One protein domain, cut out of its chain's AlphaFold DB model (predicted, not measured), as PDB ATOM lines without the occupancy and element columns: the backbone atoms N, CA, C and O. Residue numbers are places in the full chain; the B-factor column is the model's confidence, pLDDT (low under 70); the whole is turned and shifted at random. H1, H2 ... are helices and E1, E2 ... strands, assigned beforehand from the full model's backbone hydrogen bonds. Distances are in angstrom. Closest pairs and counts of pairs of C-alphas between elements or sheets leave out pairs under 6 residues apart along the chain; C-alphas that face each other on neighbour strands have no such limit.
ATOM      1  N   VAL A  27      12.301  20.876 -16.370       77.18
ATOM      2  CA  VAL A  27      12.831  21.991 -17.175       77.18
ATOM      3  C   VAL A  27      13.209  23.178 -16.291       77.18
ATOM      4  O   VAL A  27      14.178  23.875 -16.577       77.18
ATOM      5  N   THR A  28      12.466  23.402 -15.203       72.73
ATOM      6  CA  THR A  28      12.715  24.512 -14.267       72.73
ATOM      7  C   THR A  28      13.966  24.324 -13.409       72.73
ATOM      8  O   THR A  28      14.521  25.304 -12.919       72.73
ATOM      9  N   GLU A  29      14.446  23.088 -13.272       75.39
ATOM     10  CA  GLU A  29      15.655  22.734 -12.519       75.39
ATOM     11  C   GLU A  29      16.889  22.614 -13.425       75.39
ATOM     12  O   GLU A  29      18.012  22.429 -12.949       75.39
ATOM     13  N   ALA A  30      16.704  22.695 -14.745       70.93
ATOM     14  CA  ALA A  30      17.779  22.497 -15.697       70.93
ATOM     15  C   ALA A  30      18.710  23.717 -15.747       70.93
ATOM     16  O   ALA A  30      18.279  24.853 -15.937       70.93
ATOM     17  N   VAL A  31      20.014  23.461 -15.626       70.05
ATOM     18  CA  VAL A  31      21.059  24.496 -15.718       70.05
ATOM     19  C   VAL A  31      21.118  25.098 -17.125       70.05
ATOM     20  O   VAL A  31      21.334  26.298 -17.285       70.05
ATOM     21  N   GLU A  32      20.887  24.271 -18.144       78.46
ATOM     22  CA  GLU A  32      20.894  24.669 -19.547       78.46
ATOM     23  C   GLU A  32      19.572  24.277 -20.204       78.46
ATOM     24  O   GLU A  32      19.162  23.117 -20.169       78.46
ATOM     25  N   VAL A  33      18.910  25.257 -20.819       85.47
ATOM     26  CA  VAL A  33      17.683  25.053 -21.596       85.47
ATOM     27  C   VAL A  33      17.899  25.517 -23.028       85.47
ATOM     28  O   VAL A  33      18.468  26.582 -23.284       85.47
ATOM     29  N   SER A  34      17.421  24.722 -23.979       87.45
ATOM     30  CA  SER A  34      17.382  25.098 -25.388       87.45
ATOM     31  C   SER A  34      16.122  25.904 -25.675       87.45
ATOM     32  O   SER A  34      15.061  25.671 -25.097       87.45
ATOM     33  N   ARG A  35      16.226  26.866 -26.592       86.42
ATOM     34  CA  ARG A  35      15.080  27.661 -27.045       86.42
ATOM     35  C   ARG A  35      14.637  27.173 -28.404       86.42
ATOM     36  O   ARG A  35      15.422  27.187 -29.351       86.42
ATOM     37  N   PHE A  36      13.372  26.797 -28.510       85.95
ATOM     38  CA  PHE A  36      12.788  26.541 -29.813       85.95
ATOM     39  C   PHE A  36      12.590  27.878 -30.550       85.95
ATOM     40  O   PHE A  36      12.303  28.897 -29.903       85.95
ATOM     41  N   PRO A  37      12.733  27.915 -31.887       85.00
ATOM     42  CA  PRO A  37      12.298  29.062 -32.672       85.00
ATOM     43  C   PRO A  37      10.831  29.416 -32.374       85.00
ATOM     44  O   PRO A  37      10.074  28.562 -31.911       85.00
ATOM     45  N   PRO A  38      10.392  30.655 -32.638       84.45
ATOM     46  CA  PRO A  38       8.980  31.007 -32.516       84.45
ATOM     47  C   PRO A  38       8.093  30.008 -33.269       84.45
ATOM     48  O   PRO A  38       8.453  29.572 -34.361       84.45
ATOM     49  N   VAL A  39       6.925  29.669 -32.715       86.38
ATOM     50  CA  VAL A  39       5.983  28.721 -33.346       86.38
ATOM     51  C   VAL A  39       5.589  29.180 -34.758       86.38
ATOM     52  O   VAL A  39       5.412  28.347 -35.643       86.38
ATOM     53  N   SER A  40       5.589  30.492 -35.018       87.54
ATOM     54  CA  SER A  40       5.388  31.072 -36.354       87.54
ATOM     55  C   SER A  40       6.379  30.567 -37.413       87.54
ATOM     56  O   SER A  40       6.040  30.512 -38.585       87.54
ATOM     57  N   VAL A  41       7.577  30.116 -37.032       87.61
ATOM     58  CA  VAL A  41       8.543  29.525 -37.976       87.61
ATOM     59  C   VAL A  41       8.033  28.195 -38.547       87.61
ATOM     60  O   VAL A  41       8.419  27.793 -39.643       87.61
ATOM     61  N   ILE A  42       7.150  27.488 -37.834       87.16
ATOM     62  CA  ILE A  42       6.484  26.290 -38.366       87.16
ATOM     63  C   ILE A  42       5.522  26.683 -39.489       87.16
ATOM     64  O   ILE A  42       5.450  25.981 -40.493       87.16
ATOM     65  N   CYS A  43       4.854  27.828 -39.367       90.64
ATOM     66  CA  CYS A  43       4.000  28.367 -40.419       90.64
ATOM     67  C   CYS A  43       4.763  28.692 -41.698       90.64
ATOM     68  O   CYS A  43       4.332  28.290 -42.779       90.64
ATOM     69  N   ASP A  44       5.942  29.301 -41.572       89.68
ATOM     70  CA  ASP A  44       6.822  29.543 -42.719       89.68
ATOM     71  C   ASP A  44       7.211  28.225 -43.410       89.68
ATOM     72  O   ASP A  44       7.295  28.149 -44.633       89.68
ATOM     73  N   ARG A  45       7.404  27.144 -42.641       89.08
ATOM     74  CA  ARG A  45       7.685  25.817 -43.209       89.08
ATOM     75  C   ARG A  45       6.486  25.243 -43.950       89.08
ATOM     76  O   ARG A  45       6.682  24.722 -45.041       89.08
ATOM     77  N   ILE A  46       5.274  25.356 -43.406       92.63
ATOM     78  CA  ILE A  46       4.051  24.883 -44.079       92.63
ATOM     79  C   ILE A  46       3.909  25.542 -45.457       92.63
ATOM     80  O   ILE A  46       3.550  24.863 -46.417       92.63
ATOM     81  N   ASP A  47       4.258  26.824 -45.591       90.65
ATOM     82  CA  ASP A  47       4.228  27.528 -46.880       90.65
ATOM     83  C   ASP A  47       5.210  26.939 -47.916       90.65
ATOM     84  O   ASP A  47       4.948  26.888 -49.124       90.65
ATOM     85  N   LEU A  48       6.343  26.419 -47.446       91.38
ATOM     86  CA  LEU A  48       7.394  25.836 -48.281       91.38
ATOM     87  C   LEU A  48       7.163  24.359 -48.628       91.38
ATOM     88  O   LEU A  48       7.710  23.897 -49.632       91.38
ATOM     89  N   GLU A  49       6.290  23.649 -47.918       93.23
ATOM     90  CA  GLU A  49       5.968  22.243 -48.192       93.23
ATOM     91  C   GLU A  49       4.983  22.077 -49.364       93.23
ATOM     92  O   GLU A  49       4.193  22.969 -49.677       93.23
ATOM     93  N   SER A  50       5.043  20.926 -50.033       94.20
ATOM     94  CA  SER A  50       4.037  20.488 -51.008       94.20
ATOM     95  C   SER A  50       3.286  19.297 -50.424       94.20
ATOM     96  O   SER A  50       3.901  18.373 -49.891       94.20
ATOM     97  N   PHE A  51       1.962  19.318 -50.528       94.89
ATOM     98  CA  PHE A  51       1.079  18.372 -49.859       94.89
ATOM     99  C   PHE A  51       0.339  17.483 -50.847       94.89
ATOM    100  O   PHE A  51       0.037  17.878 -51.970       94.89
ATOM    101  N   ILE A  52       0.002  16.285 -50.390       93.70
ATOM    102  CA  ILE A  52      -0.932  15.369 -51.033       93.70
ATOM    103  C   ILE A  52      -2.172  15.290 -50.146       93.70
ATOM    104  O   ILE A  52      -2.064  15.136 -48.928       93.70
ATOM    105  N   GLU A  53      -3.352  15.389 -50.755       93.39
ATOM    106  CA  GLU A  53      -4.615  15.130 -50.064       93.39
ATOM    107  C   GLU A  53      -4.840  13.619 -49.950       93.39
ATOM    108  O   GLU A  53      -4.685  12.874 -50.920       93.39
ATOM    109  N   SER A  54      -5.208  13.168 -48.756       93.56
ATOM    110  CA  SER A  54      -5.489  11.769 -48.461       93.56
ATOM    111  C   SER A  54      -6.573  11.650 -47.385       93.56
ATOM    112  O   SER A  54      -7.053  12.648 -46.843       93.56
ATOM    113  N   PHE A  55      -6.955  10.418 -47.067       93.85
ATOM    114  CA  PHE A  55      -7.827  10.097 -45.944       93.85
ATOM    115  C   PHE A  55      -7.126   9.103 -45.024       93.85
ATOM    116  O   PHE A  55      -6.511   8.137 -45.491       93.85
ATOM    117  N   GLY A  56      -7.243   9.307 -43.717       93.64
ATOM    118  CA  GLY A  56      -6.612   8.438 -42.732       93.64
ATOM    119  C   GLY A  56      -7.328   8.418 -41.391       93.64
ATOM    120  O   GLY A  56      -8.279   9.163 -41.155       93.64
ATOM    121  N   TYR A  57      -6.858   7.520 -40.535       95.43
ATOM    122  CA  TYR A  57      -7.287   7.388 -39.150       95.43
ATOM    123  C   TYR A  57      -6.139   7.799 -38.238       95.43
ATOM    124  O   TYR A  57      -5.017   7.319 -38.409       95.43
ATOM    125  N   PHE A  58      -6.428   8.639 -37.253       95.07
ATOM    126  CA  PHE A  58      -5.544   8.844 -36.115       95.07
ATOM    127  C   PHE A  58      -5.850   7.771 -35.075       95.07
ATOM    128  O   PHE A  58      -7.010   7.508 -34.765       95.07
ATOM    129  N   ILE A  59      -4.819   7.125 -34.551       93.84
ATOM    130  CA  ILE A  59      -4.934   6.064 -33.555       93.84
ATOM    131  C   ILE A  59      -4.262   6.573 -32.294       93.84
ATOM    132  O   ILE A  59      -3.054   6.793 -32.292       93.84
ATOM    133  N   THR A  60      -5.036   6.768 -31.235       93.14
ATOM    134  CA  THR A  60      -4.504   7.100 -29.910       93.14
ATOM    135  C   THR A  60      -4.367   5.817 -29.110       93.14
ATOM    136  O   THR A  60      -5.332   5.061 -28.995       93.14
ATOM    137  N   THR A  61      -3.187   5.554 -28.565       88.67
ATOM    138  CA  THR A  61      -2.930   4.367 -27.746       88.67
ATOM    139  C   THR A  61      -3.056   4.675 -26.264       88.67
ATOM    140  O   THR A  61      -2.484   5.654 -25.788       88.67
ATOM    141  N   ASP A  62      -3.726   3.796 -25.528       86.96
ATOM    142  CA  ASP A  62      -3.635   3.728 -24.075       86.96
ATOM    143  C   ASP A  62      -2.686   2.589 -23.712       86.96
ATOM    144  O   ASP A  62      -3.000   1.406 -23.882       86.96
ATOM    145  N   PHE A  63      -1.496   2.956 -23.239       81.71
ATOM    146  CA  PHE A  63      -0.491   1.979 -22.864       81.71
ATOM    147  C   PHE A  63      -0.924   1.145 -21.662       81.71
ATOM    148  O   PHE A  63      -0.692  -0.059 -21.663       81.71
ATOM    149  N   THR A  64      -1.561   1.738 -20.657       80.29
ATOM    150  CA  THR A  64      -1.924   1.034 -19.421       80.29
ATOM    151  C   THR A  64      -3.035   0.025 -19.690       80.29
ATOM    152  O   THR A  64      -2.896  -1.135 -19.315       80.29
ATOM    153  N   ALA A  65      -4.067   0.421 -20.438       82.53
ATOM    154  CA  ALA A  65      -5.165  -0.471 -20.819       82.53
ATOM    155  C   ALA A  65      -4.836  -1.413 -21.997       82.53
ATOM    156  O   ALA A  65      -5.635  -2.289 -22.315       82.53
ATOM    157  N   GLU A  66      -3.694  -1.226 -22.670       80.61
ATOM    158  CA  GLU A  66      -3.333  -1.908 -23.927       80.61
ATOM    159  C   GLU A  66      -4.400  -1.783 -25.022       80.61
ATOM    160  O   GLU A  66      -4.658  -2.714 -25.788       80.61
ATOM    161  N   THR A  67      -5.026  -0.610 -25.115       86.91
ATOM    162  CA  THR A  67      -6.082  -0.351 -26.099       86.91
ATOM    163  C   THR A  67      -5.668   0.695 -27.125       86.91
ATOM    164  O   THR A  67      -4.774   1.515 -26.911       86.91
ATOM    165  N   CYS A  68      -6.331   0.650 -28.278       91.71
ATOM    166  CA  CYS A  68      -6.160   1.602 -29.363       91.71
ATOM    167  C   CYS A  68      -7.520   2.216 -29.698       91.71
ATOM    168  O   CYS A  68      -8.454   1.494 -30.049       91.71
ATOM    169  N   ASN A  69      -7.610   3.541 -29.655       95.62
ATOM    170  CA  ASN A  69      -8.792   4.295 -30.047       95.62
ATOM    171  C   ASN A  69      -8.578   4.902 -31.429       95.62
ATOM    172  O   ASN A  69      -7.691   5.732 -31.627       95.62
ATOM    173  N   PHE A  70      -9.403   4.486 -32.386       94.93
ATOM    174  CA  PHE A  70      -9.365   4.979 -33.756       94.93
ATOM    175  C   PHE A  70     -10.277   6.197 -33.888       94.93
ATOM    176  O   PHE A  70     -11.439   6.161 -33.479       94.93
ATOM    177  N   SER A  71      -9.767   7.266 -34.491       94.55
ATOM    178  CA  SER A  71     -10.582   8.399 -34.910       94.55
ATOM    179  C   SER A  71     -11.561   7.980 -36.005       94.55
ATOM    180  O   SER A  71     -11.424   6.933 -36.643       94.55
ATOM    181  N   GLN A  72     -12.521   8.851 -36.299       94.03
ATOM    182  CA  GLN A  72     -13.245   8.757 -37.561       94.03
ATOM    183  C   GLN A  72     -12.275   8.965 -38.735       94.03
ATOM    184  O   GLN A  72     -11.225   9.597 -38.583       94.03
ATOM    185  N   LEU A  73     -12.622   8.406 -39.898       93.39
ATOM    186  CA  LEU A  73     -11.876   8.642 -41.130       93.39
ATOM    187  C   LEU A  73     -11.943  10.133 -41.449       93.39
ATOM    188  O   LEU A  73     -13.027  10.643 -41.718       93.39
ATOM    189  N   THR A  74     -10.799  10.804 -41.456       94.09
ATOM    190  CA  THR A  74     -10.731  12.243 -41.705       94.09
ATOM    191  C   THR A  74      -9.834  12.541 -42.895       94.09
ATOM    192  O   THR A  74      -8.967  11.739 -43.273       94.09
ATOM    193  N   LYS A  75     -10.067  13.696 -43.516       95.14
ATOM    194  CA  LYS A  75      -9.191  14.220 -44.559       95.14
ATOM    195  C   LYS A  75      -7.883  14.681 -43.923       95.14
ATOM    196  O   LYS A  75      -7.880  15.338 -42.884       95.14
ATOM    197  N   ILE A  76      -6.771  14.372 -44.572       95.64
ATOM    198  CA  ILE A  76      -5.431  14.759 -44.134       95.64
ATOM    199  C   ILE A  76      -4.634  15.328 -45.305       95.64
ATOM    200  O   ILE A  76      -4.756  14.862 -46.441       95.64
ATOM    201  N   TYR A  77      -3.788  16.310 -45.014       95.39
ATOM    202  CA  TYR A  77      -2.787  16.815 -45.948       95.39
ATOM    203  C   TYR A  77      -1.415  16.331 -45.509       95.39
ATOM    204  O   TYR A  77      -0.993  16.595 -44.385       95.39
ATOM    205  N   ILE A  78      -0.722  15.615 -46.387       93.65
ATOM    206  CA  ILE A  78       0.538  14.944 -46.066       93.65
ATOM    207  C   ILE A  78       1.652  15.525 -46.926       93.65
ATOM    208  O   ILE A  78       1.552  15.553 -48.150       93.65
ATOM    209  N   SER A  79       2.731  15.943 -46.281       92.28
ATOM    210  CA  SER A  79       4.021  16.254 -46.897       92.28
ATOM    211  C   SER A  79       5.089  15.300 -46.331       92.28
ATOM    212  O   SER A  79       4.808  14.538 -45.396       92.28
ATOM    213  N   PRO A  80       6.334  15.321 -46.835       89.04
ATOM    214  CA  PRO A  80       7.413  14.522 -46.256       89.04
ATOM    215  C   PRO A  80       7.687  14.822 -44.775       89.04
ATOM    216  O   PRO A  80       8.207  13.963 -44.074       89.04
ATOM    217  N   ARG A  81       7.345  16.021 -44.281       90.49
ATOM    218  CA  ARG A  81       7.704  16.473 -42.922       90.49
ATOM    219  C   ARG A  81       6.523  16.848 -42.038       90.49
ATOM    220  O   ARG A  81       6.710  17.036 -40.840       90.49
ATOM    221  N   ILE A  82       5.336  17.018 -42.605       93.37
ATOM    222  CA  ILE A  82       4.164  17.547 -41.904       93.37
ATOM    223  C   ILE A  82       2.919  16.779 -42.340       93.37
ATOM    224  O   ILE A  82       2.690  16.602 -43.538       93.37
ATOM    225  N   VAL A  83       2.100  16.387 -41.371       94.82
ATOM    226  CA  VAL A  83       0.718  15.943 -41.563       94.82
ATOM    227  C   VAL A  83      -0.199  16.986 -40.938       94.82
ATOM    228  O   VAL A  83       0.020  17.416 -39.809       94.82
ATOM    229  N   ILE A  84      -1.239  17.386 -41.658       96.59
ATOM    230  CA  ILE A  84      -2.283  18.275 -41.147       96.59
ATOM    231  C   ILE A  84      -3.588  17.488 -41.117       96.59
ATOM    232  O   ILE A  84      -4.042  17.003 -42.157       96.59
ATOM    233  N   ALA A  85      -4.190  17.367 -39.935       95.55
ATOM    234  CA  ALA A  85      -5.550  16.865 -39.789       95.55
ATOM    235  C   ALA A  85      -6.515  17.944 -40.285       95.55
ATOM    236  O   ALA A  85      -6.582  19.022 -39.695       95.55
ATOM    237  N   SER A  86      -7.212  17.703 -41.398       93.54
ATOM    238  CA  SER A  86      -7.834  18.795 -42.151       93.54
ATOM    239  C   SER A  86      -8.930  19.512 -41.370       93.54
ATOM    240  O   SER A  86      -9.028  20.735 -41.447       93.54
ATOM    241  N   GLU A  87      -9.760  18.744 -40.666       92.88
ATOM    242  CA  GLU A  87     -10.937  19.233 -39.942       92.88
ATOM    243  C   GLU A  87     -10.541  19.953 -38.652       92.88
ATOM    244  O   GLU A  87     -11.040  21.037 -38.369       92.88
ATOM    245  N   GLN A  88      -9.605  19.373 -37.897       93.67
ATOM    246  CA  GLN A  88      -9.114  19.922 -36.631       93.67
ATOM    247  C   GLN A  88      -8.009  20.964 -36.832       93.67
ATOM    248  O   GLN A  88      -7.547  21.560 -35.865       93.67
ATOM    249  N   LYS A  89      -7.517  21.132 -38.068       95.86
ATOM    250  CA  LYS A  89      -6.392  22.010 -38.439       95.86
ATOM    251  C   LYS A  89      -5.130  21.762 -37.604       95.86
ATOM    252  O   LYS A  89      -4.261  22.622 -37.480       95.86
ATOM    253  N   THR A  90      -5.017  20.566 -37.032       95.30
ATOM    254  CA  THR A  90      -3.924  20.199 -36.139       95.30
ATOM    255  C   THR A  90      -2.711  19.790 -36.958       95.30
ATOM    256  O   THR A  90      -2.803  18.928 -37.836       95.30
ATOM    257  N   VAL A  91      -1.568  20.398 -36.647       95.02
ATOM    258  CA  VAL A  91      -0.292  20.148 -37.316       95.02
ATOM    259  C   VAL A  91       0.501  19.108 -36.533       95.02
ATOM    260  O   VAL A  91       0.809  19.300 -35.358       95.02
ATOM    261  N   TYR A  92       0.881  18.033 -37.211       93.78
ATOM    262  CA  TYR A  92       1.803  17.018 -36.721       93.78
ATOM    263  C   TYR A  92       3.075  17.097 -37.541       93.78
ATOM    264  O   TYR A  92       3.045  16.989 -38.769       93.78
ATOM    265  N   ARG A  93       4.212  17.277 -36.877       90.24
ATOM    266  CA  ARG A  93       5.492  17.129 -37.552       90.24
ATOM    267  C   ARG A  93       5.838  15.645 -37.611       90.24
ATOM    268  O   ARG A  93       5.776  14.955 -36.598       90.24
ATOM    269  N   ARG A  94       6.189  15.173 -38.802       86.76
ATOM    270  CA  ARG A  94       6.638  13.800 -39.035       86.76
ATOM    271  C   ARG A  94       8.058  13.644 -38.501       86.76
ATOM    272  O   ARG A  94       8.892  14.537 -38.697       86.76
ATOM    273  N   GLY A  95       8.284  12.541 -37.808       69.56
ATOM    274  CA  GLY A  95       9.523  12.240 -37.101       69.56
ATOM    275  C   GLY A  95      10.286  11.111 -37.762       69.56
ATOM    276  O   GLY A  95       9.813  10.565 -38.760       69.56
ATOM    277  N   PRO A  96      11.474  10.766 -37.247       56.96
ATOM    278  CA  PRO A  96      12.113   9.516 -37.632       56.96
ATOM    279  C   PRO A  96      11.163   8.329 -37.372       56.96
ATOM    280  O   PRO A  96      10.379   8.354 -36.429       56.96
ATOM    281  N   GLU A  97      11.212   7.316 -38.246       53.93
ATOM    282  CA  GLU A  97      10.333   6.129 -38.195       53.93
ATOM    283  C   GLU A  97      10.557   5.262 -36.950       53.93
ATOM    284  O   GLU A  97       9.678   4.516 -36.520       53.93
ATOM    285  N   GLU A  98      11.750   5.352 -36.380       54.17
ATOM    286  CA  GLU A  98      12.132   4.662 -35.163       54.17
ATOM    287  C   GLU A  98      11.662   5.530 -34.003       54.17
ATOM    288  O   GLU A  98      12.015   6.696 -34.002       54.17
ATOM    289  N   HIS A  99      10.825   5.008 -33.100       56.55
ATOM    290  CA  HIS A  99      10.720   5.322 -31.662       56.55
ATOM    291  C   HIS A  99       9.298   5.008 -31.141       56.55
ATOM    292  O   HIS A  99       8.287   5.299 -31.781       56.55
ATOM    293  N   SER A 100       9.253   4.476 -29.914       62.56
ATOM    294  CA  SER A 100       8.081   4.121 -29.087       62.56
ATOM    295  C   SER A 100       7.511   2.700 -29.199       62.56
ATOM    296  O   SER A 100       7.687   1.971 -30.175       62.56
ATOM    297  N   ILE A 101       6.804   2.321 -28.130       65.95
ATOM    298  CA  ILE A 101       6.175   1.016 -27.968       65.95
ATOM    299  C   ILE A 101       4.970   0.892 -28.900       65.95
ATOM    300  O   ILE A 101       3.925   1.514 -28.686       65.95
ATOM    301  N   ARG A 102       5.086   0.024 -29.908       78.30
ATOM    302  CA  ARG A 102       3.958  -0.345 -30.766       78.30
ATOM    303  C   ARG A 102       3.086  -1.377 -30.062       78.30
ATOM    304  O   ARG A 102       3.424  -2.558 -30.010       78.30
ATOM    305  N   LEU A 103       1.940  -0.937 -29.545       80.41
ATOM    306  CA  LEU A 103       0.932  -1.862 -29.030       80.41
ATOM    307  C   LEU A 103       0.472  -2.815 -30.141       80.41
ATOM    308  O   LEU A 103       0.351  -2.427 -31.302       80.41
ATOM    309  N   SER A 104       0.150  -4.054 -29.774       83.13
ATOM    310  CA  SER A 104      -0.301  -5.096 -30.708       83.13
ATOM    311  C   SER A 104      -1.571  -4.719 -31.484       83.13
ATOM    312  O   SER A 104      -1.799  -5.230 -32.581       83.13
ATOM    313  N   CYS A 105      -2.383  -3.805 -30.942       84.44
ATOM    314  CA  CYS A 105      -3.569  -3.264 -31.599       84.44
ATOM    315  C   CYS A 105      -3.267  -2.217 -32.688       84.44
ATOM    316  O   CYS A 105      -4.165  -1.892 -33.466       84.44
ATOM    317  N   VAL A 106      -2.035  -1.698 -32.776       88.27
ATOM    318  CA  VAL A 106      -1.626  -0.730 -33.804       88.27
ATOM    319  C   VAL A 106      -1.232  -1.477 -35.088       88.27
ATOM    320  O   VAL A 106      -0.208  -2.166 -35.104       88.27
ATOM    321  N   PRO A 107      -1.970  -1.323 -36.203       87.98
ATOM    322  CA  PRO A 107      -1.683  -2.034 -37.454       87.98
ATOM    323  C   PRO A 107      -0.309  -1.664 -38.011       87.98
ATOM    324  O   PRO A 107      -0.009  -0.481 -38.019       87.98
ATOM    325  N   GLU A 108       0.478  -2.616 -38.531       81.53
ATOM    326  CA  GLU A 108       1.873  -2.430 -39.012       81.53
ATOM    327  C   GLU A 108       2.091  -1.240 -39.972       81.53
ATOM    328  O   GLU A 108       3.137  -0.605 -39.917       81.53
ATOM    329  N   GLY A 109       1.103  -0.904 -40.809       85.28
ATOM    330  CA  GLY A 109       1.180   0.224 -41.750       85.28
ATOM    331  C   GLY A 109       0.855   1.598 -41.152       85.28
ATOM    332  O   GLY A 109       0.795   2.578 -41.887       85.28
ATOM    333  N   ALA A 110       0.573   1.678 -39.849       89.54
ATOM    334  CA  ALA A 110       0.383   2.954 -39.173       89.54
ATOM    335  C   ALA A 110       1.743   3.608 -38.890       89.54
ATOM    336  O   ALA A 110       2.636   2.977 -38.321       89.54
ATOM    337  N   GLU A 111       1.881   4.868 -39.277       88.43
ATOM    338  CA  GLU A 111       3.044   5.708 -39.020       88.43
ATOM    339  C   GLU A 111       2.962   6.275 -37.602       88.43
ATOM    340  O   GLU A 111       1.918   6.798 -37.218       88.43
ATOM    341  N   TYR A 112       4.033   6.191 -36.816       86.75
ATOM    342  CA  TYR A 112       4.073   6.865 -35.520       86.75
ATOM    343  C   TYR A 112       4.255   8.372 -35.715       86.75
ATOM    344  O   TYR A 112       5.123   8.801 -36.471       86.75
ATOM    345  N   LEU A 113       3.432   9.178 -35.044       87.79
ATOM    346  CA  LEU A 113       3.555  10.633 -35.073       87.79
ATOM    347  C   LEU A 113       4.280  11.134 -33.828       87.79
ATOM    348  O   LEU A 113       5.350  11.723 -33.940       87.79
ATOM    349  N   THR A 114       3.664  10.953 -32.657       86.26
ATOM    350  CA  THR A 114       4.191  11.406 -31.362       86.26
ATOM    351  C   THR A 114       3.258  11.006 -30.216       86.26
ATOM    352  O   THR A 114       2.053  10.865 -30.435       86.26
ATOM    353  N   GLY A 115       3.759  10.876 -28.985       79.82
ATOM    354  CA  GLY A 115       2.940  10.848 -27.767       79.82
ATOM    355  C   GLY A 115       1.865   9.755 -27.729       79.82
ATOM    356  O   GLY A 115       0.780   9.980 -27.193       79.82
ATOM    357  N   GLY A 116       2.137   8.596 -28.339       83.78
ATOM    358  CA  GLY A 116       1.177   7.488 -28.448       83.78
ATOM    359  C   GLY A 116       0.139   7.666 -29.562       83.78
ATOM    360  O   GLY A 116      -0.889   6.990 -29.574       83.78
ATOM    361  N   MET A 117       0.378   8.585 -30.497       89.38
ATOM    362  CA  MET A 117      -0.474   8.804 -31.657       89.38
ATOM    363  C   MET A 117       0.154   8.230 -32.921       89.38
ATOM    364  O   MET A 117       1.310   8.511 -33.237       89.38
ATOM    365  N   TYR A 118      -0.641   7.474 -33.673       91.62
ATOM    366  CA  TYR A 118      -0.271   6.920 -34.970       91.62
ATOM    367  C   TYR A 118      -1.224   7.409 -36.064       91.62
ATOM    368  O   TYR A 118      -2.390   7.706 -35.804       91.62
ATOM    369  N   LEU A 119      -0.747   7.439 -37.302       93.08
ATOM    370  CA  LEU A 119      -1.504   7.755 -38.501       93.08
ATOM    371  C   LEU A 119      -1.589   6.527 -39.403       93.08
ATOM    372  O   LEU A 119      -0.581   6.047 -39.911       93.08
ATOM    373  N   LEU A 120      -2.799   6.053 -39.672       93.84
ATOM    374  CA  LEU A 120      -3.044   5.011 -40.662       93.84
ATOM    375  C   LEU A 120      -3.675   5.617 -41.913       93.84
ATOM    376  O   LEU A 120      -4.856   5.969 -41.923       93.84
ATOM    377  N   ILE A 121      -2.894   5.710 -42.986       92.05
ATOM    378  CA  ILE A 121      -3.368   6.206 -44.279       92.05
ATOM    379  C   ILE A 121      -4.236   5.125 -44.931       92.05
ATOM    380  O   ILE A 121      -3.774   4.017 -45.194       92.05
ATOM    381  N   LYS A 122      -5.504   5.439 -45.217       88.92
ATOM    382  CA  LYS A 122      -6.440   4.482 -45.824       88.92
ATOM    383  C   LYS A 122      -6.187   4.307 -47.319       88.92
ATOM    384  O   LYS A 122      -6.285   3.199 -47.838       88.92
ATOM    385  N   SER A 123      -5.930   5.407 -48.018       77.42
ATOM    386  CA  SER A 123      -5.781   5.409 -49.472       77.42
ATOM    387  C   SER A 123      -4.966   6.607 -49.930       77.42
ATOM    388  O   SER A 123      -5.396   7.741 -49.734       77.42
ATOM    389  N   LEU A 124      -3.842   6.363 -50.598       73.97
ATOM    390  CA  LEU A 124      -3.137   7.405 -51.338       73.97
ATOM    391  C   LEU A 124      -3.772   7.565 -52.729       73.97
ATOM    392  O   LEU A 124      -4.112   6.558 -53.360       73.97
ATOM    393  N   PRO A 125      -3.943   8.797 -53.235       69.66
ATOM    394  CA  PRO A 125      -4.452   9.003 -54.583       69.66
ATOM    395  C   PRO A 125      -3.498   8.399 -55.625       69.66
ATOM    396  O   PRO A 125      -2.281   8.551 -55.537       69.66
ATOM    397  N   TYR A 126      -4.065   7.747 -56.648       60.45
ATOM    398  CA  TYR A 126      -3.320   7.062 -57.720       60.45
ATOM    399  C   TYR A 126      -2.396   8.001 -58.519       60.45
ATOM    400  O   TYR A 126      -1.391   7.570 -59.075       60.45
ATOM    401  N   LYS A 127      -2.719   9.302 -58.557       64.78
ATOM    402  CA  LYS A 127      -1.845  10.361 -59.075       64.78
ATOM    403  C   LYS A 127      -1.557  11.351 -57.955       64.78
ATOM    404  O   LYS A 127      -2.419  12.151 -57.596       64.78
ATOM    405  N   GLN A 128      -0.347  11.285 -57.413       67.97
ATOM    406  CA  GLN A 128       0.138  12.211 -56.396       67.97
ATOM    407  C   GLN A 128       0.519  13.545 -57.044       67.97
ATOM    408  O   GLN A 128       1.694  13.869 -57.200       67.97
ATOM    409  N   ASN A 129      -0.474  14.330 -57.453       82.65
ATOM    410  CA  ASN A 129      -0.215  15.726 -57.778       82.65
ATOM    411  C   ASN A 129      -0.035  16.466 -56.456       82.65
ATOM    412  O   ASN A 129      -1.015  16.902 -55.859       82.65
ATOM    413  N   ALA A 130       1.204  16.548 -55.977       90.76
ATOM    414  CA  ALA A 130       1.511  17.371 -54.822       90.76
ATOM    415  C   ALA A 130       1.185  18.839 -55.146       90.76
ATOM    416  O   ALA A 130       1.492  19.324 -56.238       90.76
ATOM    417  N   PHE A 131       0.552  19.542 -54.215       93.64
ATOM    418  CA  PHE A 131       0.098  20.918 -54.397       93.64
ATOM    419  C   PHE A 131       0.457  21.787 -53.194       93.64
ATOM    420  O   PHE A 131       0.719  21.304 -52.092       93.64
ATOM    421  N   LYS A 132       0.466  23.100 -53.413       94.77
ATOM    422  CA  LYS A 132       0.547  24.084 -52.336       94.77
ATOM    423  C   LYS A 132      -0.834  24.284 -51.738       94.77
ATOM    424  O   LYS A 132      -1.796  24.456 -52.487       94.77
ATOM    425  N   LEU A 133      -0.928  24.271 -50.410       94.59
ATOM    426  CA  LEU A 133      -2.172  24.624 -49.732       94.59
ATOM    427  C   LEU A 133      -2.612  26.017 -50.183       94.59
ATOM    428  O   LEU A 133      -1.784  26.903 -50.404       94.59
ATOM    429  N   ASN A 134      -3.920  26.201 -50.337       95.02
ATOM    430  CA  ASN A 134      -4.441  27.525 -50.630       95.02
ATOM    431  C   ASN A 134      -4.127  28.472 -49.452       95.02
ATOM    432  O   ASN A 134      -4.005  28.040 -48.302       95.02
ATOM    433  N   LYS A 135      -3.966  29.762 -49.760       95.37
ATOM    434  CA  LYS A 135      -3.527  30.768 -48.788       95.37
ATOM    435  C   LYS A 135      -4.463  30.861 -47.579       95.37
ATOM    436  O   LYS A 135      -3.980  30.863 -46.459       95.37
ATOM    437  N   GLU A 136      -5.772  30.897 -47.812       96.57
ATOM    438  CA  GLU A 136      -6.784  31.030 -46.758       96.57
ATOM    439  C   GLU A 136      -6.723  29.869 -45.757       96.57
ATOM    440  O   GLU A 136      -6.536  30.086 -44.566       96.57
ATOM    441  N   TYR A 137      -6.754  28.629 -46.243       96.14
ATOM    442  CA  TYR A 137      -6.659  27.430 -45.415       96.14
ATOM    443  C   TYR A 137      -5.330  27.348 -44.660       96.14
ATOM    444  O   TYR A 137      -5.295  26.986 -43.485       96.14
ATOM    445  N   ARG A 138      -4.220  27.701 -45.314       95.42
ATOM    446  CA  ARG A 138      -2.910  27.760 -44.658       95.42
ATOM    447  C   ARG A 138      -2.915  28.781 -43.520       95.42
ATOM    448  O   ARG A 138      -2.432  28.469 -42.435       95.42
ATOM    449  N   ASP A 139      -3.462  29.969 -43.759       96.32
ATOM    450  CA  ASP A 139      -3.551  31.029 -42.756       96.32
ATOM    451  C   ASP A 139      -4.446  30.576 -41.578       96.32
ATOM    452  O   ASP A 139      -4.092  30.792 -40.422       96.32
ATOM    453  N   GLU A 140      -5.531  29.835 -41.832       97.12
ATOM    454  CA  GLU A 140      -6.362  29.225 -40.783       97.12
ATOM    455  C   GLU A 140      -5.631  28.158 -39.956       97.12
ATOM    456  O   GLU A 140      -5.743  28.152 -38.730       97.12
ATOM    457  N   VAL A 141      -4.891  27.249 -40.600       97.11
ATOM    458  CA  VAL A 141      -4.066  26.238 -39.910       97.11
ATOM    459  C   VAL A 141      -3.020  26.917 -39.031       97.11
ATOM    460  O   VAL A 141      -2.781  26.507 -37.896       97.11
ATOM    461  N   CYS A 142      -2.420  27.984 -39.545       96.33
ATOM    462  CA  CYS A 142      -1.431  28.761 -38.825       96.33
ATOM    463  C   CYS A 142      -1.996  29.505 -37.626       96.33
ATOM    464  O   CYS A 142      -1.411  29.433 -36.547       96.33
ATOM    465  N   ASN A 143      -3.140  30.162 -37.788       96.80
ATOM    466  CA  ASN A 143      -3.824  30.815 -36.678       96.80
ATOM    467  C   ASN A 143      -4.201  29.792 -35.606       96.80
ATOM    468  O   ASN A 143      -3.869  30.001 -34.449       96.80
ATOM    469  N   HIS A 144      -4.741  28.630 -35.990       96.93
ATOM    470  CA  HIS A 144      -5.049  27.563 -35.037       96.93
ATOM    471  C   HIS A 144      -3.810  27.101 -34.251       96.93
ATOM    472  O   HIS A 144      -3.871  26.937 -33.034       96.93
ATOM    473  N   LEU A 145      -2.670  26.899 -34.919       95.41
ATOM    474  CA  LEU A 145      -1.423  26.499 -34.257       95.41
ATOM    475  C   LEU A 145      -0.905  27.575 -33.284       95.41
ATOM    476  O   LEU A 145      -0.387  27.247 -32.215       95.41
ATOM    477  N   LEU A 146      -1.014  28.851 -33.658       94.92
ATOM    478  CA  LEU A 146      -0.598  29.978 -32.821       94.92
ATOM    479  C   LEU A 146      -1.546  30.192 -31.634       94.92
ATOM    480  O   LEU A 146      -1.064  30.446 -30.532       94.92
ATOM    481  N   ASP A 147      -2.852  30.035 -31.837       95.43
ATOM    482  CA  ASP A 147      -3.872  30.121 -30.792       95.43
ATOM    483  C   ASP A 147      -3.695  28.992 -29.771       95.43
ATOM    484  O   ASP A 147      -3.691  29.246 -28.567       95.43
ATOM    485  N   GLU A 148      -3.444  27.763 -30.234       95.29
ATOM    486  CA  GLU A 148      -3.119  26.627 -29.368       95.29
ATOM    487  C   GLU A 148      -1.846  26.897 -28.551       95.29
ATOM    488  O   GLU A 148      -1.837  26.710 -27.337       95.29
ATOM    489  N   ALA A 149      -0.782  27.405 -29.183       94.30
ATOM    490  CA  ALA A 149       0.447  27.766 -28.477       94.30
ATOM    491  C   ALA A 149       0.229  28.892 -27.451       94.30
ATOM    492  O   ALA A 149       0.806  28.857 -26.363       94.30
ATOM    493  N   SER A 150      -0.594  29.888 -27.788       93.37
ATOM    494  CA  SER A 150      -0.939  30.991 -26.892       93.37
ATOM    495  C   SER A 150      -1.717  30.487 -25.680       93.37
ATOM    496  O   SER A 150      -1.346  30.809 -24.553       93.37
ATOM    497  N   PHE A 151      -2.740  29.658 -25.904       94.43
ATOM    498  CA  PHE A 151      -3.534  29.031 -24.849       94.43
ATOM    499  C   PHE A 151      -2.660  28.181 -23.922       94.43
ATOM    500  O   PHE A 151      -2.688  28.348 -22.704       94.43
ATOM    501  N   LEU A 152      -1.806  27.325 -24.487       93.76
ATOM    502  CA  LEU A 152      -0.912  26.477 -23.702       93.76
ATOM    503  C   LEU A 152       0.139  27.274 -22.925       93.76
ATOM    504  O   LEU A 152       0.578  26.839 -21.864       93.76
ATOM    505  N   SER A 153       0.533  28.450 -23.419       90.95
ATOM    506  CA  SER A 153       1.453  29.334 -22.703       90.95
ATOM    507  C   SER A 153       0.823  30.019 -21.484       90.95
ATOM    508  O   SER A 153       1.585  30.502 -20.643       90.95
ATOM    509  N   SER A 154      -0.505  30.129 -21.404       89.25
ATOM    510  CA  SER A 154      -1.207  30.813 -20.308       89.25
ATOM    511  C   SER A 154      -1.951  29.864 -19.372       89.25
ATOM    512  O   SER A 154      -1.948  30.087 -18.165       89.25
ATOM    513  N   GLU A 155      -2.586  28.829 -19.919       89.36
ATOM    514  CA  GLU A 155      -3.558  27.978 -19.216       89.36
ATOM    515  C   GLU A 155      -3.294  26.473 -19.393       89.36
ATOM    516  O   GLU A 155      -3.967  25.656 -18.770       89.36
ATOM    517  N   GLY A 156      -2.318  26.090 -20.222       86.72
ATOM    518  CA  GLY A 156      -2.030  24.687 -20.514       86.72
ATOM    519  C   GLY A 156      -1.501  23.919 -19.308       86.72
ATOM    520  O   GLY A 156      -0.620  24.395 -18.587       86.72
ATOM    521  N   SER A 157      -1.982  22.690 -19.125       90.06
ATOM    522  CA  SER A 157      -1.356  21.766 -18.177       90.06
ATOM    523  C   SER A 157       0.038  21.351 -18.659       90.06
ATOM    524  O   SER A 157       0.314  21.313 -19.860       90.06
ATOM    525  N   GLU A 158       0.925  20.978 -17.732       87.38
ATOM    526  CA  GLU A 158       2.282  20.518 -18.066       87.38
ATOM    527  C   GLU A 158       2.261  19.378 -19.097       87.38
ATOM    528  O   GLU A 158       3.006  19.395 -20.076       87.38
ATOM    529  N   GLN A 159       1.342  18.422 -18.936       88.12
ATOM    530  CA  GLN A 159       1.213  17.287 -19.844       88.12
ATOM    531  C   GLN A 159       0.788  17.709 -21.259       88.12
ATOM    532  O   GLN A 159       1.294  17.166 -22.243       88.12
ATOM    533  N   GLU A 160      -0.137  18.662 -21.388       91.98
ATOM    534  CA  GLU A 160      -0.560  19.191 -22.689       91.98
ATOM    535  C   GLU A 160       0.553  19.994 -23.356       91.98
ATOM    536  O   GLU A 160       0.791  19.832 -24.554       91.98
ATOM    537  N   VAL A 161       1.287  20.794 -22.580       92.68
ATOM    538  CA  VAL A 161       2.447  21.553 -23.060       92.68
ATOM    539  C   VAL A 161       3.524  20.609 -23.592       92.68
ATOM    540  O   VAL A 161       4.014  20.808 -24.704       92.68
ATOM    541  N   VAL A 162       3.858  19.543 -22.859       91.51
ATOM    542  CA  VAL A 162       4.831  18.538 -23.317       91.51
ATOM    543  C   VAL A 162       4.343  17.849 -24.591       91.51
ATOM    544  O   VAL A 162       5.089  17.797 -25.568       91.51
ATOM    545  N   LYS A 163       3.087  17.384 -24.641       91.12
ATOM    546  CA  LYS A 163       2.506  16.767 -25.851       91.12
ATOM    547  C   LYS A 163       2.565  17.703 -27.057       91.12
ATOM    548  O   LYS A 163       2.957  17.278 -28.142       91.12
ATOM    549  N   PHE A 164       2.223  18.976 -26.869       93.54
ATOM    550  CA  PHE A 164       2.320  19.995 -27.908       93.54
ATOM    551  C   PHE A 164       3.755  20.143 -28.415       93.54
ATOM    552  O   PHE A 164       3.996  20.042 -29.617       93.54
ATOM    553  N   ILE A 165       4.716  20.322 -27.505       91.98
ATOM    554  CA  ILE A 165       6.137  20.491 -27.828       91.98
ATOM    555  C   ILE A 165       6.662  19.282 -28.605       91.98
ATOM    556  O   ILE A 165       7.276  19.454 -29.662       91.98
ATOM    557  N   ARG A 166       6.373  18.061 -28.150       90.01
ATOM    558  CA  ARG A 166       6.776  16.832 -28.847       90.01
ATOM    559  C   ARG A 166       6.144  16.740 -30.234       90.01
ATOM    560  O   ARG A 166       6.859  16.491 -31.201       90.01
ATOM    561  N   ARG A 167       4.865  17.104 -30.380       91.72
ATOM    562  CA  ARG A 167       4.157  17.130 -31.673       91.72
ATOM    563  C   ARG A 167       4.755  18.088 -32.692       91.72
ATOM    564  O   ARG A 167       4.845  17.748 -33.873       91.72
ATOM    565  N   ILE A 168       5.165  19.278 -32.268       90.39
ATOM    566  CA  ILE A 168       5.686  20.293 -33.194       90.39
ATOM    567  C   ILE A 168       7.187  20.143 -33.486       90.39
ATOM    568  O   ILE A 168       7.686  20.597 -34.522       90.39
ATOM    569  N   THR A 169       7.930  19.505 -32.584       86.87
ATOM    570  CA  THR A 169       9.361  19.209 -32.759       86.87
ATOM    571  C   THR A 169       9.598  17.851 -33.409       86.87
ATOM    572  O   THR A 169      10.610  17.694 -34.091       86.87
ATOM    573  N   SER A 170       8.634  16.938 -33.274       85.31
ATOM    574  CA  SER A 170       8.717  15.520 -33.612       85.31
ATOM    575  C   SER A 170       9.836  14.790 -32.868       85.31
ATOM    576  O   SER A 170      10.722  14.174 -33.460       85.31
ATOM    577  N   SER A 171       9.854  14.943 -31.546       85.62
ATOM    578  CA  SER A 171      10.855  14.312 -30.689       85.62
ATOM    579  C   SER A 171      10.226  13.897 -29.367       85.62
ATOM    580  O   SER A 171       9.754  14.746 -28.623       85.62
ATOM    581  N   GLU A 172      10.234  12.600 -29.057       83.67
ATOM    582  CA  GLU A 172       9.806  12.103 -27.738       83.67
ATOM    583  C   GLU A 172      10.869  12.343 -26.660       83.67
ATOM    584  O   GLU A 172      10.558  12.540 -25.489       83.67
ATOM    585  N   GLY A 173      12.139  12.389 -27.071       86.33
ATOM    586  CA  GLY A 173      13.297  12.633 -26.213       86.33
ATOM    587  C   GLY A 173      13.449  14.084 -25.764       86.33
ATOM    588  O   GLY A 173      14.562  14.499 -25.452       86.33
ATOM    589  N   ILE A 174      12.371  14.870 -25.755       87.69
ATOM    590  CA  ILE A 174      12.371  16.213 -25.183       87.69
ATOM    591  C   ILE A 174      11.212  16.403 -24.212       87.69
ATOM    592  O   ILE A 174      10.130  15.829 -24.359       87.69
ATOM    593  N   THR A 175      11.445  17.270 -23.240       90.64
ATOM    594  CA  THR A 175      10.411  17.886 -22.410       90.64
ATOM    595  C   THR A 175      10.615  19.396 -22.429       90.64
ATOM    596  O   THR A 175      11.706  19.877 -22.748       90.64
ATOM    597  N   GLY A 176       9.583  20.169 -22.123       91.19
ATOM    598  CA  GLY A 176       9.667  21.616 -22.205       91.19
ATOM    599  C   GLY A 176       8.500  22.330 -21.549       91.19
ATOM    600  O   GLY A 176       7.510  21.721 -21.157       91.19
ATOM    601  N   ALA A 177       8.634  23.646 -21.462       92.18
ATOM    602  CA  ALA A 177       7.614  24.546 -20.956       92.18
ATOM    603  C   ALA A 177       7.613  25.858 -21.749       92.18
ATOM    604  O   ALA A 177       8.618  26.256 -22.356       92.18
ATOM    605  N   PHE A 178       6.493  26.574 -21.704       89.15
ATOM    606  CA  PHE A 178       6.449  27.959 -22.153       89.15
ATOM    607  C   PHE A 178       6.996  28.875 -21.055       89.15
ATOM    608  O   PHE A 178       6.457  28.952 -19.958       89.15
ATOM    609  N   ILE A 179       8.065  29.612 -21.358       85.67
ATOM    610  CA  ILE A 179       8.627  30.638 -20.473       85.67
ATOM    611  C   ILE A 179       8.641  31.946 -21.254       85.67
ATOM    612  O   ILE A 179       9.342  32.071 -22.262       85.67
ATOM    613  N   LYS A 180       7.859  32.928 -20.788       82.18
ATOM    614  CA  LYS A 180       7.709  34.246 -21.436       82.18
ATOM    615  C   LYS A 180       7.285  34.129 -22.912       82.18
ATOM    616  O   LYS A 180       7.893  34.747 -23.786       82.18
ATOM    617  N   GLY A 181       6.282  33.290 -23.191       80.87
ATOM    618  CA  GLY A 181       5.719  33.087 -24.534       80.87
ATOM    619  C   GLY A 181       6.628  32.334 -25.511       80.87
ATOM    620  O   GLY A 181       6.382  32.337 -26.715       80.87
ATOM    621  N   ARG A 182       7.711  31.714 -25.029       86.04
ATOM    622  CA  ARG A 182       8.632  30.918 -25.851       86.04
ATOM    623  C   ARG A 182       8.789  29.523 -25.284       86.04
ATOM    624  O   ARG A 182       8.869  29.348 -24.071       86.04
ATOM    625  N   ILE A 183       8.914  28.553 -26.176       89.74
ATOM    626  CA  ILE A 183       9.170  27.167 -25.805       89.74
ATOM    627  C   ILE A 183      10.636  27.036 -25.407       89.74
ATOM    628  O   ILE A 183      11.544  27.282 -26.208       89.74
ATOM    629  N   ASN A 184      10.848  26.653 -24.155       91.08
ATOM    630  CA  ASN A 184      12.142  26.253 -23.632       91.08
ATOM    631  C   ASN A 184      12.062  24.755 -23.376       91.08
ATOM    632  O   ASN A 184      11.105  24.286 -22.763       91.08
ATOM    633  N   TYR A 185      13.030  24.011 -23.884       92.26
ATOM    634  CA  TYR A 185      13.029  22.561 -23.804       92.26
ATOM    635  C   TYR A 185      14.412  22.045 -23.429       92.26
ATOM    636  O   TYR A 185      15.429  22.723 -23.610       92.26
ATOM    637  N   ILE A 186      14.433  20.827 -22.916       90.69
ATOM    638  CA  ILE A 186      15.644  20.062 -22.652       90.69
ATOM    639  C   ILE A 186      15.517  18.692 -23.301       90.69
ATOM    640  O   ILE A 186      14.412  18.210 -23.555       90.69
ATOM    641  N   TYR A 187      16.663  18.074 -23.550       89.49
ATOM    642  CA  TYR A 187      16.713  16.685 -23.970       89.49
ATOM    643  C   TYR A 187      16.551  15.773 -22.756       89.49
ATOM    644  O   TYR A 187      17.079  16.049 -21.676       89.49
ATOM    645  N   CYS A 188      15.790  14.708 -22.947       88.57
ATOM    646  CA  CYS A 188      15.606  13.639 -21.986       88.57
ATOM    647  C   CYS A 188      16.583  12.504 -22.283       88.57
ATOM    648  O   CYS A 188      16.992  12.306 -23.429       88.57
ATOM    649  N   ASP A 189      16.911  11.727 -21.259       88.46
ATOM    650  CA  ASP A 189      17.688  10.507 -21.432       88.46
ATOM    651  C   ASP A 189      16.774   9.445 -22.062       88.46
ATOM    652  O   ASP A 189      15.743   9.086 -21.486       88.46
ATOM    653  N   ILE A 190      17.127   8.964 -23.256       85.70
ATOM    654  CA  ILE A 190      16.378   7.915 -23.958       85.70
ATOM    655  C   ILE A 190      16.930   6.555 -23.532       85.70
ATOM    656  O   ILE A 190      18.118   6.275 -23.685       85.70
ATOM    657  N   ILE A 191      16.054   5.704 -23.011       83.87
ATOM    658  CA  ILE A 191      16.338   4.310 -22.683       83.87
ATOM    659  C   ILE A 191      15.824   3.459 -23.832       83.87
ATOM    660  O   ILE A 191      14.630   3.176 -23.928       83.87
TER     661      ILE A 191
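Overview. This is residues 27 to 191 of the 343 residues of an uncharacterized protein of Strongyloides stercoralis (UniProt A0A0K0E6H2). A strongly twisted antiparallel sheet of seven strands, E1 to E7, bends over along its long strand E1, with E3, E4 and E5 in one wing, E7 and E6 in the other, and the edges E5 and E6 coming back near each other. H3 sits between these edges and a separate hairpin, E8 and E9; the long helix H2, with H1 alongside part of it, passes E5 and reaches that hairpin. The printed part has 165 residues with three named helices and ten named strands, in the order H1, E1 to E7, H2, H3, E8 to E10, mixed in class. It is compact, with a radius of gyration of the C-alphas of 16.2 A, and spans 52 by 40 by 25 A.

Arrangement. Begin at E1, residues 52 to 62, which bends by 60 degrees at residue 55. On one side of it lie E2, residues 67 to 70, and E3, residues 74 to 78; on the other side lies E7, residues 117 to 123. Within hydrogen-bond range you find N 60 and O 69 at 2.9 A, N 54 and O 76 at 2.9 A, and N 59 and O 118 at 2.8 A. E3, E4, residues 82 to 85, and E5, residues 90 to 93, form a meander, each strand the antiparallel neighbour of the one before, with N 84 and O 77 at 2.9 A and N 83 and O 92 at 2.8 A. E6, residues 111 to 114, forms a hairpin with E7, N 119 and O 111 at 2.7 A. H3, residues 158 to 169, is on this sheet at a height of 9.8 A; its closest C-alpha pair with E5 is Ile 168 and Arg 93, 5.4 A. H2, residues 135 to 154, only grazes the sheet, with residues 141 to 148; H1, residues 40 to 48, touches its residues 138 to 146, opposite ways at a shallow tilt of 22 degrees, closest at the C-alphas of Cys 43 and Cys 142, 5.7 A. E8, residues 174 to 179, and E9, residues 182 to 187, are a hairpin, N 177 and O 184 at 2.9 A; the closest C-alphas of H3 and E8 are Val 162 and Thr 175, 5.7 A. In H1, H2 and H3 every O i to N i+4 pair is within hydrogen-bond range.

Along the chain. Find C-alpha 52 at (-0.932, 15.369, -51.033); E1 runs 29.5 A from there. From C-alpha 135 at (-3.527, 30.768, -48.788), H2 runs 28.6 A. E10, residues 189 to 191, pairs with no named strand and ends at C-alpha 191, (16.338, 4.310, -22.683).

Size, cuts and confidence. The C-alphas farthest apart are Val 31 and Tyr 126, 51.6 A. The printed part has no cut; the links E5 to E6 and E7 to H2 are long. Residues 95 to 101 and 125 to 128 have pLDDT under 70.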